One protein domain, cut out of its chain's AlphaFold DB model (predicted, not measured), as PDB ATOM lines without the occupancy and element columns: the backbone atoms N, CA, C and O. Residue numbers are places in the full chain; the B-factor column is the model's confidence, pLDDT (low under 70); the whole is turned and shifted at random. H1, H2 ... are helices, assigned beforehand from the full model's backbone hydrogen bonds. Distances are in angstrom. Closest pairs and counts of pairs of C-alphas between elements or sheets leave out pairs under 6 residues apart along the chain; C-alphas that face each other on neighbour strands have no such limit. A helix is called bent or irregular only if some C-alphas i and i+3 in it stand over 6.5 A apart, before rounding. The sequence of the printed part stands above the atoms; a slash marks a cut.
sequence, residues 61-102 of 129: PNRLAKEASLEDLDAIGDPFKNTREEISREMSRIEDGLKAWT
ATOM      1  N   PRO A  61     -43.724   4.149  -2.642       59.34
ATOM      2  CA  PRO A  61     -43.534   2.811  -3.192       59.34
ATOM      3  C   PRO A  61     -42.064   2.511  -3.441       59.34
ATOM      4  O   PRO A  61     -41.652   1.384  -3.234       59.34
ATOM      5  N   ASN A  62     -41.239   3.502  -3.795       63.88
ATOM      6  CA  ASN A  62     -39.802   3.276  -3.974       63.88
ATOM      7  C   ASN A  62     -39.080   2.996  -2.639       63.88
ATOM      8  O   ASN A  62     -38.016   2.386  -2.624       63.88
ATOM      9  N   ARG A  63     -39.656   3.437  -1.509       60.41
ATOM     10  CA  ARG A  63     -39.167   3.129  -0.156       60.41
ATOM     11  C   ARG A  63     -39.771   1.824   0.369       60.41
ATOM     12  O   ARG A  63     -39.019   0.973   0.820       60.41
ATOM     13  N   LEU A  64     -41.078   1.609   0.193       64.25
ATOM     14  CA  LEU A  64     -41.763   0.361   0.541       64.25
ATOM     15  C   LEU A  64     -41.260  -0.832  -0.273       64.25
ATOM     16  O   LEU A  64     -41.111  -1.884   0.304       64.25
ATOM     17  N   ALA A  65     -40.951  -0.696  -1.563       63.31
ATOM     18  CA  ALA A  65     -40.395  -1.777  -2.389       63.31
ATOM     19  C   ALA A  65     -38.904  -2.040  -2.121       63.31
ATOM     20  O   ALA A  65     -38.352  -3.047  -2.553       63.31
ATOM     21  N   LYS A  66     -38.224  -1.110  -1.441       63.03
ATOM     22  CA  LYS A  66     -36.848  -1.298  -0.972       63.03
ATOM     23  C   LYS A  66     -36.809  -1.963   0.409       63.03
ATOM     24  O   LYS A  66     -35.817  -2.602   0.739       63.03
ATOM     25  N   GLU A  67     -37.865  -1.790   1.203       60.03
ATOM     26  CA  GLU A  67     -37.995  -2.277   2.585       60.03
ATOM     27  C   GLU A  67     -38.831  -3.571   2.672       60.03
ATOM     28  O   GLU A  67     -38.522  -4.458   3.461       60.03
ATOM     29  N   ALA A  68     -39.825  -3.724   1.795       59.56
ATOM     30  CA  ALA A  68     -40.424  -4.988   1.384       59.56
ATOM     31  C   ALA A  68     -39.608  -5.496   0.194       59.56
ATOM     32  O   ALA A  68     -39.797  -5.060  -0.939       59.56
ATOM     33  N   SER A  69     -38.622  -6.329   0.500       52.28
ATOM     34  CA  SER A  69     -37.681  -6.953  -0.419       52.28
ATOM     35  C   SER A  69     -38.250  -7.236  -1.816       52.28
ATOM     36  O   SER A  69     -39.285  -7.878  -1.977       52.28
ATOM     37  N   LEU A  70     -37.474  -6.838  -2.825       55.16
ATOM     38  CA  LEU A  70     -37.614  -7.165  -4.251       55.16
ATOM     39  C   LEU A  70     -37.852  -8.667  -4.541       55.16
ATOM     40  O   LEU A  70     -38.308  -9.020  -5.621       55.16
ATOM     41  N   GLU A  71     -37.602  -9.534  -3.565       55.78
ATOM     42  CA  GLU A  71     -37.764 -10.987  -3.627       55.78
ATOM     43  C   GLU A  71     -39.231 -11.443  -3.771       55.78
ATOM     44  O   GLU A  71     -39.501 -12.401  -4.492       55.78
ATOM     45  N   ASP A  72     -40.197 -10.711  -3.197       55.81
ATOM     46  CA  ASP A  72     -41.627 -11.049  -3.316       55.81
ATOM     47  C   ASP A  72     -42.276 -10.477  -4.591       55.81
ATOM     48  O   ASP A  72     -43.234 -11.045  -5.120       55.81
ATOM     49  N   LEU A  73     -41.758  -9.362  -5.126       59.22
ATOM     50  CA  LEU A  73     -42.267  -8.779  -6.373       59.22
ATOM     51  C   LEU A  73     -41.763  -9.524  -7.611       59.22
ATOM     52  O   LEU A  73     -42.533  -9.668  -8.559       59.22
ATOM     53  N   ASP A  74     -40.526 -10.026  -7.612       62.22
ATOM     54  CA  ASP A  74     -40.014 -10.858  -8.708       62.22
ATOM     55  C   ASP A  74     -40.760 -12.203  -8.777       62.22
ATOM     56  O   ASP A  74     -41.172 -12.627  -9.861       62.22
ATOM     57  N   ALA A  75     -41.088 -12.795  -7.619       62.09
ATOM     58  CA  ALA A  75     -41.919 -14.000  -7.525       62.09
ATOM     59  C   ALA A  75     -43.357 -13.808  -8.058       62.09
ATOM     60  O   ALA A  75     -43.988 -14.771  -8.496       62.09
ATOM     61  N   ILE A  76     -43.881 -12.576  -8.052       65.44
ATOM     62  CA  ILE A  76     -45.172 -12.205  -8.666       65.44
ATOM     63  C   ILE A  76     -44.989 -11.754 -10.129       65.44
ATOM     64  O   ILE A  76     -45.885 -11.921 -10.961       65.44
ATOM     65  N   GLY A  77     -43.825 -11.205 -10.474       74.81
ATOM     66  CA  GLY A  77     -43.495 -10.703 -11.803       74.81
ATOM     67  C   GLY A  77     -43.390 -11.808 -12.847       74.81
ATOM     68  O   GLY A  77     -43.910 -11.652 -13.954       74.81
ATOM     69  N   ASP A  78     -42.782 -12.937 -12.496       77.19
ATOM     70  CA  ASP A  78     -42.642 -14.090 -13.388       77.19
ATOM     71  C   ASP A  78     -43.982 -14.737 -13.784       77.19
ATOM     72  O   ASP A  78     -44.242 -14.862 -14.987       77.19
ATOM     73  N   PRO A  79     -44.901 -15.086 -12.855       76.50
ATOM     74  CA  PRO A  79     -46.210 -15.612 -13.239       76.50
ATOM     75  C   PRO A  79     -47.025 -14.589 -14.040       76.50
ATOM     76  O   PRO A  79     -47.755 -14.975 -14.952       76.50
ATOM     77  N   PHE A  80     -46.871 -13.289 -13.774       80.81
ATOM     78  CA  PHE A  80     -47.568 -12.243 -14.521       80.81
ATOM     79  C   PHE A  80     -47.032 -12.060 -15.949       80.81
ATOM     80  O   PHE A  80     -47.819 -11.930 -16.887       80.81
ATOM     81  N   LYS A  81     -45.707 -12.083 -16.144       83.50
ATOM     82  CA  LYS A  81     -45.079 -12.036 -17.476       83.50
ATOM     83  C   LYS A  81     -45.476 -13.247 -18.313       83.50
ATOM     84  O   LYS A  81     -45.924 -13.062 -19.442       83.50
ATOM     85  N   ASN A  82     -45.412 -14.446 -17.732       85.12
ATOM     86  CA  ASN A  82     -45.833 -15.679 -18.397       85.12
ATOM     87  C   ASN A  82     -47.316 -15.616 -18.797       85.12
ATOM     88  O   ASN A  82     -47.651 -15.887 -19.947       85.12
ATOM     89  N   THR A  83     -48.183 -15.139 -17.897       84.69
ATOM     90  CA  THR A  83     -49.615 -14.928 -18.178       84.69
ATOM     91  C   THR A  83     -49.831 -13.905 -19.297       84.69
ATOM     92  O   THR A  83     -50.656 -14.110 -20.183       84.69
ATOM     93  N   ARG A  84     -49.083 -12.794 -19.308       88.38
ATOM     94  CA  ARG A  84     -49.176 -11.769 -20.359       88.38
ATOM     95  C   ARG A  84     -48.756 -12.314 -21.721       88.38
ATOM     96  O   ARG A  84     -49.396 -12.004 -22.724       88.38
ATOM     97  N   GLU A  85     -47.678 -13.087 -21.768       89.88
ATOM     98  CA  GLU A  85     -47.222 -13.729 -22.998       89.88
ATOM     99  C   GLU A  85     -48.221 -14.770 -23.499       89.88
ATOM    100  O   GLU A  85     -48.486 -14.822 -24.697       89.88
ATOM    101  N   GLU A  86     -48.796 -15.572 -22.604       84.38
ATOM    102  CA  GLU A  86     -49.820 -16.565 -22.929       84.38
ATOM    103  C   GLU A  86     -51.081 -15.897 -23.491       84.38
ATOM    104  O   GLU A  86     -51.500 -16.221 -24.602       84.38
ATOM    105  N   ILE A  87     -51.589 -14.857 -22.819       88.44
ATOM    106  CA  ILE A  87     -52.718 -14.043 -23.297       88.44
ATOM    107  C   ILE A  87     -52.402 -13.410 -24.658       88.44
ATOM    108  O   ILE A  87     -53.249 -13.405 -25.548       88.44
ATOM    109  N   SER A  88     -51.188 -12.887 -24.860       90.25
ATOM    110  CA  SER A  88     -50.791 -12.297 -26.145       90.25
ATOM    111  C   SER A  88     -50.772 -13.331 -27.273       90.25
ATOM    112  O   SER A  88     -51.163 -13.016 -28.399       90.25
ATOM    113  N   ARG A  89     -50.313 -14.557 -26.993       90.75
ATOM    114  CA  ARG A  89     -50.297 -15.657 -27.967       90.75
ATOM    115  C   ARG A  89     -51.713 -16.118 -28.299       90.75
ATOM    116  O   ARG A  89     -52.011 -16.342 -29.470       90.75
ATOM    117  N   GLU A  90     -52.586 -16.236 -27.302       85.69
ATOM    118  CA  GLU A  90     -54.001 -16.565 -27.509       85.69
ATOM    119  C   GLU A  90     -54.719 -15.484 -28.322       85.69
ATOM    120  O   GLU A  90     -55.404 -15.799 -29.295       85.69
ATOM    121  N   MET A  91     -54.499 -14.208 -27.992       86.25
ATOM    122  CA  MET A  91     -55.089 -13.075 -28.707       86.25
ATOM    123  C   MET A  91     -54.685 -13.064 -30.188       86.25
ATOM    124  O   MET A  91     -55.542 -12.871 -31.048       86.25
ATOM    125  N   SER A  92     -53.410 -13.341 -30.492       87.75
ATOM    126  CA  SER A  92     -52.920 -13.441 -31.875       87.75
ATOM    127  C   SER A  92     -53.610 -14.567 -32.649       87.75
ATOM    128  O   SER A  92     -54.047 -14.358 -33.775       87.75
ATOM    129  N   ARG A  93     -53.780 -15.752 -32.043       86.81
ATOM    130  CA  ARG A  93     -54.474 -16.881 -32.695       86.81
ATOM    131  C   ARG A  93     -55.949 -16.583 -32.955       86.81
ATOM    132  O   ARG A  93     -56.490 -16.994 -33.980       86.81
ATOM    133  N   ILE A  94     -56.599 -15.877 -32.030       86.56
ATOM    134  CA  ILE A  94     -57.985 -15.425 -32.188       86.56
ATOM    135  C   ILE A  94     -58.080 -14.428 -33.351       86.56
ATOM    136  O   ILE A  94     -58.985 -14.547 -34.176       86.56
ATOM    137  N   GLU A  95     -57.137 -13.488 -33.460       86.44
ATOM    138  CA  GLU A  95     -57.072 -12.524 -34.565       86.44
ATOM    139  C   GLU A  95     -56.883 -13.210 -35.927       86.44
ATOM    140  O   GLU A  95     -57.583 -12.876 -36.883       86.44
ATOM    141  N   ASP A  96     -56.003 -14.207 -36.013       85.88
ATOM    142  CA  ASP A  96     -55.775 -14.966 -37.248       85.88
ATOM    143  C   ASP A  96     -57.016 -15.772 -37.664       85.88
ATOM    144  O   ASP A  96     -57.407 -15.766 -38.835       85.88
ATOM    145  N   GLY A  97     -57.707 -16.398 -36.704       81.31
ATOM    146  CA  GLY A  97     -58.979 -17.086 -36.950       81.31
ATOM    147  C   GLY A  97     -60.098 -16.138 -37.398       81.31
ATOM    148  O   GLY A  97     -60.869 -16.460 -38.305       81.31
ATOM    149  N   LEU A  98     -60.158 -14.934 -36.822       81.81
ATOM    150  CA  LEU A  98     -61.094 -13.879 -37.224       81.81
ATOM    151  C   LEU A  98     -60.791 -13.359 -38.639       81.81
ATOM    152  O   LEU A  98     -61.716 -13.148 -39.425       81.81
ATOM    153  N   LYS A  99     -59.513 -13.189 -39.002       81.88
ATOM    154  CA  LYS A  99     -59.087 -12.792 -40.357       81.88
ATOM    155  C   LYS A  99     -59.418 -13.856 -41.401       81.88
ATOM    156  O   LYS A  99     -59.879 -13.514 -42.490       81.88
ATOM    157  N   ALA A 100     -59.251 -15.134 -41.063       74.69
ATOM    158  CA  ALA A 100     -59.630 -16.245 -41.934       74.69
ATOM    159  C   ALA A 100     -61.150 -16.296 -42.176       74.69
ATOM    160  O   ALA A 100     -61.587 -16.567 -43.291       74.69
ATOM    161  N   TRP A 101     -61.957 -15.979 -41.158       73.19
ATOM    162  CA  TRP A 101     -63.423 -15.977 -41.253       73.19
ATOM    163  C   TRP A 101     -64.009 -14.726 -41.933       73.19
ATOM    164  O   TRP A 101     -65.124 -14.764 -42.446       73.19
ATOM    165  N   THR A 102     -63.260 -13.621 -41.973       77.00
ATOM    166  CA  THR A 102     -63.701 -12.348 -42.580       77.00
ATOM    167  C   THR A 102     -63.099 -12.081 -43.963       77.00
ATOM    168  O   THR A 102     -63.474 -11.107 -44.618       77.00
TER     169      THR A 102
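What this domain is: This is residues 61 to 102 of the 129 residues of an uncharacterized protein of Anaerolineae bacterium (UniProt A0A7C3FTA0). A short helix, H1, and one long helix, H2, meet at a corner through two residues, as an L with one short arm; H2 makes almost the whole length, and its residues 74 to 102 stick out free. The printed part has 42 residues with two named helices, H1 then H2, and no named strand; its class is all helix. It is extended, with a radius of gyration of the C-alphas of 17.3 A, and a rod spanning 53 by 16 by 5 A.

Where its parts are: H1 runs from Pro 61, C-alpha at (-43.534, 2.811, -3.192), to Glu 67. H2 runs from Leu 70, C-alpha at (-37.614, -7.165, -4.251), to Thr 102, C-alpha at (-63.701, -12.348, -42.580), 46.7 A from first to last C-alpha. Neither helix is bent or irregular.

How they stand to each other: H1 and H2 meet only through their link, which is tight, residues 68 and 69. Backbone O i to N i+4 pairs are within hydrogen-bond range in 2 of 3 for H1 and 27 of 29 for H2.

The domain as a whole: The two C-alphas farthest apart, those of Glu 67 and Thr 102, are 52.9 A apart. The printed part has no cut. Mean pLDDT of the printed part is 74.6; residues 61 to 76 are under 70.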